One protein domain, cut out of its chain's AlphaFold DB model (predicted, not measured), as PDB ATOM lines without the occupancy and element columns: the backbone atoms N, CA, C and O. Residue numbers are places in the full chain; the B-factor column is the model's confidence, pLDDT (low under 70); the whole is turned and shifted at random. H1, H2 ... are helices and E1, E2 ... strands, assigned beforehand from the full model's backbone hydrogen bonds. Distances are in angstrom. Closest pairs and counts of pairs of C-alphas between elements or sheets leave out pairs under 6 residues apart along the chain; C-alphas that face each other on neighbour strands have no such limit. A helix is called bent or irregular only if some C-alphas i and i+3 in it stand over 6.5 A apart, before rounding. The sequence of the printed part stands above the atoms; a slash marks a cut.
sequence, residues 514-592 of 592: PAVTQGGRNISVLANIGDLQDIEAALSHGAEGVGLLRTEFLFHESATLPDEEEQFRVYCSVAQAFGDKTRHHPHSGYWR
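What this domain is: This is residues 514 to 592 of the 592 residues of the protein "Fructose-like phosphotransferase enzyme IIA component" of Escherichia coli (UniProt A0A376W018). A loose, elongated strip has a small ribbon of two parallel strands, E1 and E2, near its middle, with the short helix H1 beside E1 and the long helix H3 running back opposite to the two strands and the same way as H1, nearest to E2 at its residue 578. An unnamed loop, residues 514 to 526, reaches out at one end of the strip, and H2 with the turn after it makes the other end, where residues 556 to 561 stick out; the last residues, 586 to 592, stick out as a tail. The 79 printed residues hold two named strands and three named helices in the order E1, H1, E2, H2, H3, and under half of the residues, 37, are in named elements, which are mostly helix. The radius of gyration of the C-alphas is 15.1 A, and the spans are 51 by 29 by 17 A.

How they stand to each other: E1, residues 527 to 529, and E2, residues 546 to 549, are parallel neighbours, with 17 degrees between their directions. N 529 and O 548 are 2.9 A apart and N 547 and O 527 are 2.8 A apart, both within hydrogen-bond range. With H1, residues 534 to 540, they form a strand-helix-strand unit, two parallel strands with a helix between them in the chain, and its crossover is right-handed. The closest C-alphas of E1 and H1, those of Ala 527 and Ala 538, are 6.0 A apart. H2, residues 552 to 556, is apart from E1 and H1. It is close to but not clearly touching H3, residues 564 to 581, their closest C-alphas being those of Leu 554 and Gln 567, 7.8 A apart. H1 and H3 only just touch, with 3 pairs of C-alphas within 8 A, the closest being those of Ile 535 and Val 574 at 7.2 A. H3 touches H1 with residues 574 to 578 alone. H1 and H3 run the same way at a shallow tilt of 10 degrees. E1 and H3 are apart. In H1 and H2 every O i to N i+4 pair is within hydrogen-bond range, and in H3 12 of 14 are.

Where its parts are: E1 begins at C-alpha 527, at (146.051, 171.135, 95.353). H1 is 9.9 A long. H3 is 25.6 A long, from C-alpha 564 at (133.430, 175.165, 115.703) to C-alpha 581 at (138.120, 161.191, 94.766). It has a kink of 38 degrees near residue 575 and is irregular, with C-alphas 577 and 580 9.2 A apart.

The domain as a whole: The two C-alphas farthest apart, those of Gly 519 and Thr 560, are 51.0 A apart. The printed part has no cut. The links E1 to H1, H1 to E2 and E2 to H2 are tight, and H2 to H3 is short. Mean pLDDT of the printed part is 74.4; residues 531, 533, 553, 555 to 560 and 580 to 592 are under 70.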
ATOM      1  N   PRO A 514     145.000 160.540  84.935       84.44
ATOM      2  CA  PRO A 514     145.832 160.101  86.050       84.44
ATOM      3  C   PRO A 514     147.308 160.453  85.825       84.44
ATOM      4  O   PRO A 514     147.866 160.173  84.759       84.44
ATOM      5  N   ALA A 515     147.965 160.998  86.847       88.50
ATOM      6  CA  ALA A 515     149.382 161.331  86.772       88.50
ATOM      7  C   ALA A 515     150.255 160.065  86.900       88.50
ATOM      8  O   ALA A 515     150.544 159.565  87.990       88.50
ATOM      9  N   VAL A 516     150.693 159.534  85.754       91.19
ATOM     10  CA  VAL A 516     151.506 158.311  85.664       91.19
ATOM     11  C   VAL A 516     152.845 158.604  84.992       91.19
ATOM     12  O   VAL A 516     152.912 159.141  83.891       91.19
ATOM     13  N   THR A 517     153.942 158.220  85.644       90.94
ATOM     14  CA  THR A 517     155.289 158.306  85.049       90.94
ATOM     15  C   THR A 517     155.423 157.393  83.824       90.94
ATOM     16  O   THR A 517     154.725 156.388  83.711       90.94
ATOM     17  N   GLN A 518     156.405 157.647  82.948       89.94
ATOM     18  CA  GLN A 518     156.704 156.761  81.805       89.94
ATOM     19  C   GLN A 518     156.997 155.303  82.219       89.94
ATOM     20  O   GLN A 518     156.808 154.385  81.427       89.94
ATOM     21  N   GLY A 519     157.435 155.084  83.466       91.44
ATOM     22  CA  GLY A 519     157.654 153.759  84.055       91.44
ATOM     23  C   GLY A 519     156.415 153.114  84.691       91.44
ATOM     24  O   GLY A 519     156.551 152.071  85.323       91.44
ATOM     25  N   GLY A 520     155.227 153.720  84.579       90.12
ATOM     26  CA  GLY A 520     153.963 153.162  85.078       90.12
ATOM     27  C   GLY A 520     153.670 153.410  86.563       90.12
ATOM     28  O   GLY A 520     152.714 152.856  87.098       90.12
ATOM     29  N   ARG A 521     154.474 154.226  87.258       91.12
ATOM     30  CA  ARG A 521     154.206 154.608  88.653       91.12
ATOM     31  C   ARG A 521     153.208 155.763  88.706       91.12
ATOM     32  O   ARG A 521     153.508 156.821  88.151       91.12
ATOM     33  N   ASN A 522     152.103 155.569  89.426       88.56
ATOM     34  CA  ASN A 522     151.143 156.624  89.757       88.56
ATOM     35  C   ASN A 522     151.734 157.582  90.799       88.56
ATOM     36  O   ASN A 522     152.380 157.145  91.758       88.56
ATOM     37  N   ILE A 523     151.500 158.875  90.611       89.81
ATOM     38  CA  ILE A 523     151.868 159.948  91.533       89.81
ATOM     39  C   ILE A 523     150.606 160.759  91.788       89.81
ATOM     40  O   ILE A 523     149.930 161.121  90.838       89.81
ATOM     41  N   SER A 524     150.305 161.060  93.047       86.75
ATOM     42  CA  SER A 524     149.168 161.926  93.349       86.75
ATOM     43  C   SER A 524     149.532 163.392  93.181       86.75
ATOM     44  O   SER A 524     150.521 163.856  93.754       86.75
ATOM     45  N   VAL A 525     148.710 164.111  92.421       89.00
ATOM     46  CA  VAL A 525     148.809 165.562  92.240       89.00
ATOM     47  C   VAL A 525     147.654 166.205  92.994       89.00
ATOM     48  O   VAL A 525     146.490 166.070  92.619       89.00
ATOM     49  N   LEU A 526     147.984 166.862  94.101       88.94
ATOM     50  CA  LEU A 526     147.017 167.449  95.022       88.94
ATOM     51  C   LEU A 526     147.167 168.973  95.037       88.94
ATOM     52  O   LEU A 526     148.269 169.489  94.857       88.94
ATOM     53  N   ALA A 527     146.065 169.682  95.267       87.19
ATOM     54  CA  ALA A 527     146.051 171.135  95.353       87.19
ATOM     55  C   ALA A 527     146.397 171.629  96.763       87.19
ATOM     56  O   ALA A 527     146.045 170.999  97.764       87.19
ATOM     57  N   ASN A 528     147.039 172.793  96.822       86.06
ATOM     58  CA  ASN A 528     147.151 173.592  98.035       86.06
ATOM     59  C   ASN A 528     146.079 174.679  97.954       86.06
ATOM     60  O   ASN A 528     146.104 175.452  97.001       86.06
ATOM     61  N   ILE A 529     145.159 174.719  98.914       82.25
ATOM     62  CA  ILE A 529     144.031 175.662  98.912       82.25
ATOM     63  C   ILE A 529     144.024 176.500 100.194       82.25
ATOM     64  O   ILE A 529     144.398 176.007 101.268       82.25
ATOM     65  N   GLY A 530     143.643 177.769 100.062       72.00
ATOM     66  CA  GLY A 530     143.468 178.711 101.166       72.00
ATOM     67  C   GLY A 530     142.003 179.053 101.430       72.00
ATOM     68  O   GLY A 530     141.633 179.189 102.592       72.00
ATOM     69  N   ASP A 531     141.174 179.116 100.384       68.81
ATOM     70  CA  ASP A 531     139.752 179.459 100.490       68.81
ATOM     71  C   ASP A 531     138.828 178.463  99.747       68.81
ATOM     72  O   ASP A 531     139.262 177.461  99.168       68.81
ATOM     73  N   LEU A 532     137.513 178.713  99.789       72.94
ATOM     74  CA  LEU A 532     136.524 177.910  99.055       72.94
ATOM     75  C   LEU A 532     136.519 178.188  97.539       72.94
ATOM     76  O   LEU A 532     136.030 177.354  96.776       72.94
ATOM     77  N   GLN A 533     137.038 179.333  97.089       69.44
ATOM     78  CA  GLN A 533     137.074 179.729  95.675       69.44
ATOM     79  C   GLN A 533     138.170 178.961  94.916       69.44
ATOM     80  O   GLN A 533     137.988 178.586  93.755       69.44
ATOM     81  N   ASP A 534     139.259 178.618  95.604       75.81
ATOM     82  CA  ASP A 534     140.364 177.796  95.113       75.81
ATOM     83  C   ASP A 534     139.924 176.381  94.712       75.81
ATOM     84  O   ASP A 534     140.579 175.722  93.902       75.81
ATOM     85  N   ILE A 535     138.804 175.891  95.254       81.19
ATOM     86  CA  ILE A 535     138.298 174.543  94.978       81.19
ATOM     87  C   ILE A 535     137.914 174.390  93.504       81.19
ATOM     88  O   ILE A 535     138.277 173.399  92.865       81.19
ATOM     89  N   GLU A 536     137.186 175.359  92.947       79.62
ATOM     90  CA  GLU A 536     136.752 175.310  91.549       79.62
ATOM     91  C   GLU A 536     137.959 175.389  90.603       79.62
ATOM     92  O   GLU A 536     138.057 174.638  89.624       79.62
ATOM     93  N   ALA A 537     138.938 176.233  90.941       78.88
ATOM     94  CA  ALA A 537     140.202 176.325  90.220       78.88
ATOM     95  C   ALA A 537     140.986 175.002  90.283       78.88
ATOM     96  O   ALA A 537     141.424 174.493  89.252       78.88
ATOM     97  N   ALA A 538     141.111 174.390  91.459       84.25
ATOM     98  CA  ALA A 538     141.803 173.117  91.637       84.25
ATOM     99  C   ALA A 538     141.135 171.976  90.852       84.25
ATOM    100  O   ALA A 538     141.815 171.200  90.176       84.25
ATOM    101  N   LEU A 539     139.803 171.889  90.891       84.19
ATOM    102  CA  LEU A 539     139.044 170.875  90.158       84.19
ATOM    103  C   LEU A 539     139.156 171.056  88.642       84.19
ATOM    104  O   LEU A 539     139.339 170.070  87.928       84.19
ATOM    105  N   SER A 540     139.082 172.294  88.149       82.38
ATOM    106  CA  SER A 540     139.225 172.606  86.719       82.38
ATOM    107  C   SER A 540     140.644 172.391  86.183       82.38
ATOM    108  O   SER A 540     140.808 172.190  84.982       82.38
ATOM    109  N   HIS A 541     141.650 172.352  87.060       85.75
ATOM    110  CA  HIS A 541     143.038 172.006  86.729       85.75
ATOM    111  C   HIS A 541     143.394 170.545  87.048       85.75
ATOM    112  O   HIS A 541     144.570 170.186  87.035       85.75
ATOM    113  N   GLY A 542     142.401 169.691  87.321       85.75
ATOM    114  CA  GLY A 542     142.603 168.245  87.431       85.75
ATOM    115  C   GLY A 542     143.198 167.758  88.754       85.75
ATOM    116  O   GLY A 542     143.653 166.620  88.831       85.75
ATOM    117  N   ALA A 543     143.173 168.572  89.816       87.94
ATOM    118  CA  ALA A 543     143.637 168.133  91.128       87.94
ATOM    119  C   ALA A 543     142.868 166.885  91.608       87.94
ATOM    120  O   ALA A 543     141.628 166.835  91.603       87.94
ATOM    121  N   GLU A 544     143.614 165.877  92.061       85.00
ATOM    122  CA  GLU A 544     143.064 164.607  92.550       85.00
ATOM    123  C   GLU A 544     142.499 164.729  93.976       85.00
ATOM    124  O   GLU A 544     141.774 163.854  94.447       85.00
ATOM    125  N   GLY A 545     142.817 165.823  94.665       86.38
ATOM    126  CA  GLY A 545     142.404 166.108  96.031       86.38
ATOM    127  C   GLY A 545     143.119 167.336  96.582       86.38
ATOM    128  O   GLY A 545     143.807 168.051  95.852       86.38
ATOM    129  N   VAL A 546     142.992 167.540  97.890       88.75
ATOM    130  CA  VAL A 546     143.685 168.599  98.632       88.75
ATOM    131  C   VAL A 546     144.871 167.995  99.378       88.75
ATOM    132  O   VAL A 546     144.711 167.038 100.134       88.75
ATOM    133  N   GLY A 547     146.066 168.532  99.141       87.50
ATOM    134  CA  GLY A 547     147.304 168.124  99.810       87.50
ATOM    135  C   GLY A 547     147.620 169.006 101.013       87.50
ATOM    136  O   GLY A 547     148.203 168.534 101.987       87.50
ATOM    137  N   LEU A 548     147.187 170.265 100.952       86.69
ATOM    138  CA  LEU A 548     147.312 171.247 102.017       86.69
ATOM    139  C   LEU A 548     146.074 172.146 102.019       86.69
ATOM    140  O   LEU A 548     145.802 172.825 101.032       86.69
ATOM    141  N   LEU A 549     145.358 172.163 103.140       84.19
ATOM    142  CA  LEU A 549     144.338 173.163 103.439       84.19
ATOM    143  C   LEU A 549     144.941 174.141 104.449       84.19
ATOM    144  O   LEU A 549     145.277 173.735 105.561       84.19
ATOM    145  N   ARG A 550     145.117 175.404 104.056       80.50
ATOM    146  CA  ARG A 550     145.679 176.448 104.925       80.50
ATOM    147  C   ARG A 550     144.569 177.057 105.767       80.50
ATOM    148  O   ARG A 550     143.871 177.964 105.329       80.50
ATOM    149  N   THR A 551     144.374 176.522 106.966       80.38
ATOM    150  CA  THR A 551     143.275 176.930 107.849       80.38
ATOM    151  C   THR A 551     143.495 178.299 108.481       80.38
ATOM    152  O   THR A 551     142.555 178.859 109.017       80.38
ATOM    153  N   GLU A 552     144.708 178.854 108.432       70.88
ATOM    154  CA  GLU A 552     145.042 180.148 109.034       70.88
ATOM    155  C   GLU A 552     144.246 181.307 108.422       70.88
ATOM    156  O   GLU A 552     143.922 182.258 109.129       70.88
ATOM    157  N   PHE A 553     143.881 181.207 107.140       67.25
ATOM    158  CA  PHE A 553     143.076 182.227 106.465       67.25
ATOM    159  C   PHE A 553     141.683 182.362 107.083       67.25
ATOM    160  O   PHE A 553     141.233 183.477 107.319       67.25
ATOM    161  N   LEU A 554     141.079 181.252 107.521       70.75
ATOM    162  CA  LEU A 554     139.794 181.262 108.224       70.75
ATOM    163  C   LEU A 554     139.827 182.095 109.520       70.75
ATOM    164  O   LEU A 554     138.819 182.665 109.924       70.75
ATOM    165  N   PHE A 555     140.990 182.182 110.172       69.38
ATOM    166  CA  PHE A 555     141.183 182.989 111.382       69.38
ATOM    167  C   PHE A 555     141.592 184.436 111.075       69.38
ATOM    168  O   PHE A 555     141.435 185.295 111.936       69.38
ATOM    169  N   HIS A 556     142.142 184.708 109.888       56.41
ATOM    170  CA  HIS A 556     142.514 186.057 109.452       56.41
ATOM    171  C   HIS A 556     141.316 186.842 108.900       56.41
ATOM    172  O   HIS A 556     141.275 188.060 109.048       56.41
ATOM    173  N   GLU A 557     140.352 186.155 108.287       48.47
ATOM    174  CA  GLU A 557     139.191 186.766 107.628       48.47
ATOM    175  C   GLU A 557     138.058 187.146 108.600       48.47
ATOM    176  O   GLU A 557     137.150 187.887 108.226       48.47
ATOM    177  N   SER A 558     138.108 186.686 109.858       51.56
ATOM    178  CA  SER A 558     137.052 186.927 110.847       51.56
ATOM    179  C   SER A 558     137.484 187.904 111.944       51.56
ATOM    180  O   SER A 558     138.542 187.768 112.560       51.56
ATOM    181  N   ALA A 559     136.632 188.895 112.227       47.94
ATOM    182  CA  ALA A 559     136.828 189.857 113.318       47.94
ATOM    183  C   ALA A 559     136.752 189.202 114.713       47.94
ATOM    184  O   ALA A 559     137.191 189.777 115.710       47.94
ATOM    185  N   THR A 560     136.199 187.991 114.780       62.72
ATOM    186  CA  THR A 560     136.105 187.150 115.973       62.72
ATOM    187  C   THR A 560     136.661 185.768 115.667       62.72
ATOM    188  O   THR A 560     136.670 185.338 114.524       62.72
ATOM    189  N   LEU A 561     137.112 185.043 116.687       78.44
ATOM    190  CA  LEU A 561     137.591 183.674 116.498       78.44
ATOM    191  C   LEU A 561     136.473 182.810 115.873       78.44
ATOM    192  O   LEU A 561     135.399 182.743 116.476       78.44
ATOM    193  N   PRO A 562     136.696 182.177 114.703       81.19
ATOM    194  CA  PRO A 562     135.677 181.369 114.042       81.19
ATOM    195  C   PRO A 562     135.292 180.196 114.939       81.19
ATOM    196  O   PRO A 562     136.154 179.464 115.447       81.19
ATOM    197  N   ASP A 563     133.991 180.035 115.156       86.50
ATOM    198  CA  ASP A 563     133.475 178.988 116.027       86.50
ATOM    199  C   ASP A 563     133.592 177.595 115.381       86.50
ATOM    200  O   ASP A 563     133.961 177.433 114.213       86.50
ATOM    201  N   GLU A 564     133.336 176.553 116.172       92.88
ATOM    202  CA  GLU A 564     133.430 175.165 115.703       92.88
ATOM    203  C   GLU A 564     132.497 174.894 114.514       92.88
ATOM    204  O   GLU A 564     132.859 174.147 113.608       92.88
ATOM    205  N   GLU A 565     131.318 175.513 114.488       89.44
ATOM    206  CA  GLU A 565     130.305 175.284 113.459       89.44
ATOM    207  C   GLU A 565     130.700 175.939 112.128       89.44
ATOM    208  O   GLU A 565     130.489 175.372 111.053       89.44
ATOM    209  N   GLU A 566     131.306 177.123 112.180       81.94
ATOM    210  CA  GLU A 566     131.866 177.814 111.022       81.94
ATOM    211  C   GLU A 566     133.031 177.023 110.416       81.94
ATOM    212  O   GLU A 566     133.032 176.727 109.216       81.94
ATOM    213  N   GLN A 567     133.962 176.576 111.262       88.31
ATOM    214  CA  GLN A 567     135.052 175.689 110.860       88.31
ATOM    215  C   GLN A 567     134.522 174.390 110.242       88.31
ATOM    216  O   GLN A 567     134.939 173.998 109.149       88.31
ATOM    217  N   PHE A 568     133.551 173.753 110.898       89.12
ATOM    218  CA  PHE A 568     132.906 172.539 110.414       89.12
ATOM    219  C   PHE A 568     132.309 172.733 109.016       89.12
ATOM    220  O   PHE A 568     132.563 171.915 108.129       89.12
ATOM    221  N   ARG A 569     131.581 173.829 108.769       86.12
ATOM    222  CA  ARG A 569     130.992 174.116 107.450       86.12
ATOM    223  C   ARG A 569     132.041 174.271 106.357       86.12
ATOM    224  O   ARG A 569     131.858 173.704 105.276       86.12
ATOM    225  N   VAL A 570     133.128 174.996 106.618       83.81
ATOM    226  CA  VAL A 570     134.212 175.181 105.639       83.81
ATOM    227  C   VAL A 570     134.877 173.841 105.328       83.81
ATOM    228  O   VAL A 570     134.971 173.455 104.161       83.81
ATOM    229  N   TYR A 571     135.247 173.073 106.353       88.19
ATOM    230  CA  TYR A 571     135.894 171.770 106.169       88.19
ATOM    231  C   TYR A 571     134.983 170.762 105.465       88.19
ATOM    232  O   TYR A 571     135.434 170.040 104.573       88.19
ATOM    233  N   CYS A 572     133.690 170.739 105.801       87.75
ATOM    234  CA  CYS A 572     132.711 169.917 105.098       87.75
ATOM    235  C   CYS A 572     132.559 170.329 103.636       87.75
ATOM    236  O   CYS A 572     132.485 169.451 102.784       87.75
ATOM    237  N   SER A 573     132.547 171.627 103.332       84.69
ATOM    238  CA  SER A 573     132.429 172.119 101.955       84.69
ATOM    239  C   SER A 573     133.629 171.689 101.108       84.69
ATOM    240  O   SER A 573     133.446 171.141 100.020       84.69
ATOM    241  N   VAL A 574     134.848 171.829 101.642       84.81
ATOM    242  CA  VAL A 574     136.081 171.337 101.003       84.81
ATOM    243  C   VAL A 574     136.010 169.824 100.776       84.81
ATOM    244  O   VAL A 574     136.245 169.346  99.666       84.81
ATOM    245  N   ALA A 575     135.647 169.056 101.808       84.25
ATOM    246  CA  ALA A 575     135.570 167.600 101.722       84.25
ATOM    247  C   ALA A 575     134.506 167.127 100.715       84.25
ATOM    248  O   ALA A 575     134.757 166.216  99.928       84.25
ATOM    249  N   GLN A 576     133.330 167.761 100.696       84.38
ATOM    250  CA  GLN A 576     132.242 167.430  99.774       84.38
ATOM    251  C   GLN A 576     132.596 167.752  98.322       84.38
ATOM    252  O   GLN A 576     132.254 166.973  97.433       84.38
ATOM    253  N   ALA A 577     133.293 168.862  98.073       81.62
ATOM    254  CA  ALA A 577     133.616 169.289  96.717       81.62
ATOM    255  C   ALA A 577     134.620 168.364  96.012       81.62
ATOM    256  O   ALA A 577     134.517 168.139  94.805       81.62
ATOM    257  N   PHE A 578     135.556 167.771  96.758       77.38
ATOM    258  CA  PHE A 578     136.435 166.723  96.228       77.38
ATOM    259  C   PHE A 578     135.812 165.317  96.310       77.38
ATOM    260  O   PHE A 578     136.262 164.417  95.598       77.38
ATOM    261  N   GLY A 579     134.740 165.139  97.091       70.69
ATOM    262  CA  GLY A 579     133.945 163.911  97.175       70.69
ATOM    263  C   GLY A 579     134.782 162.656  97.460       70.69
ATOM    264  O   GLY A 579     135.823 162.712  98.107       70.69
ATOM    265  N   ASP A 580     134.360 161.513  96.910       59.16
ATOM    266  CA  ASP A 580     135.072 160.224  96.997       59.16
ATOM    267  C   ASP A 580     136.313 160.132  96.076       59.16
ATOM    268  O   ASP A 580     136.787 159.031  95.781       59.16
ATOM    269  N   LYS A 581     136.897 161.248  95.601       54.47
ATOM    270  CA  LYS A 581     138.120 161.191  94.766       54.47
ATOM    271  C   LYS A 581     139.320 160.560  95.484       54.47
ATOM    272  O   LYS A 581     140.319 160.212  94.852       54.47
ATOM    273  N   THR A 582     139.216 160.286  96.782       41.81
ATOM    274  CA  THR A 582     140.151 159.409  97.478       41.81
ATOM    275  C   THR A 582     140.064 157.946  97.019       41.81
ATOM    276  O   THR A 582     139.246 157.162  97.491       41.81
ATOM    277  N   ARG A 583     141.097 157.578  96.247       42.34
ATOM    278  CA  ARG A 583     141.794 156.274  96.189       42.34
ATOM    279  C   ARG A 583     141.315 155.253  95.150       42.34
ATOM    280  O   ARG A 583     140.682 154.254  95.465       42.34
ATOM    281  N   HIS A 584     141.911 155.343  93.959       39.88
ATOM    282  CA  HIS A 584     142.331 154.146  93.210       39.88
ATOM    283  C   HIS A 584     143.681 153.620  93.743       39.88
ATOM    284  O   HIS A 584     144.640 153.428  92.999       39.88
ATOM    285  N   HIS A 585     143.778 153.403  95.060       39.56
ATOM    286  CA  HIS A 585     144.911 152.711  95.675       39.56
ATOM    287  C   HIS A 585     144.371 151.455  96.378       39.56
ATOM    288  O   HIS A 585     143.538 151.591  97.273       39.56
ATOM    289  N   PRO A 586     144.826 150.234  96.034       38.16
ATOM    290  CA  PRO A 586     144.229 148.980  96.515       38.16
ATOM    291  C   PRO A 586     144.440 148.669  98.016       38.16
ATOM    292  O   PRO A 586     144.261 147.529  98.433       38.16
ATOM    293  N   HIS A 587     144.803 149.647  98.857       40.22
ATOM    294  CA  HIS A 587     145.173 149.418 100.261       40.22
ATOM    295  C   HIS A 587     144.482 150.306 101.306       40.22
ATOM    296  O   HIS A 587     144.907 150.328 102.458       40.22
ATOM    297  N   SER A 588     143.383 150.985 100.985       34.84
ATOM    298  CA  SER A 588     142.657 151.773 101.988       34.84
ATOM    299  C   SER A 588     141.383 151.135 102.511       34.84
ATOM    300  O   SER A 588     140.279 151.585 102.219       34.84
ATOM    301  N   GLY A 589     141.537 150.117 103.343       33.69
ATOM    302  CA  GLY A 589     140.467 149.656 104.220       33.69
ATOM    303  C   GLY A 589     140.615 150.242 105.618       33.69
ATOM    304  O   GLY A 589     140.815 149.461 106.528       33.69
ATOM    305  N   TYR A 590     140.601 151.569 105.804       35.06
ATOM    306  CA  TYR A 590     140.736 152.153 107.155       35.06
ATOM    307  C   TYR A 590     140.081 153.524 107.350       35.06
ATOM    308  O   TYR A 590     140.533 154.268 108.199       35.06
ATOM    309  N   TRP A 591     139.024 153.874 106.617       37.50
ATOM    310  CA  TRP A 591     138.104 154.932 107.061       37.50
ATOM    311  C   TRP A 591     136.704 154.574 106.562       37.50
ATOM    312  O   TRP A 591     136.379 154.772 105.393       37.50
ATOM    313  N   ARG A 592     135.930 153.928 107.431       33.16
ATOM    314  CA  ARG A 592     134.485 153.734 107.326       33.16
ATOM    315  C   ARG A 592     133.883 153.974 108.693       33.16
ATOM    316  O   ARG A 592     134.551 153.566 109.671       33.16
TER     317      ARG A 592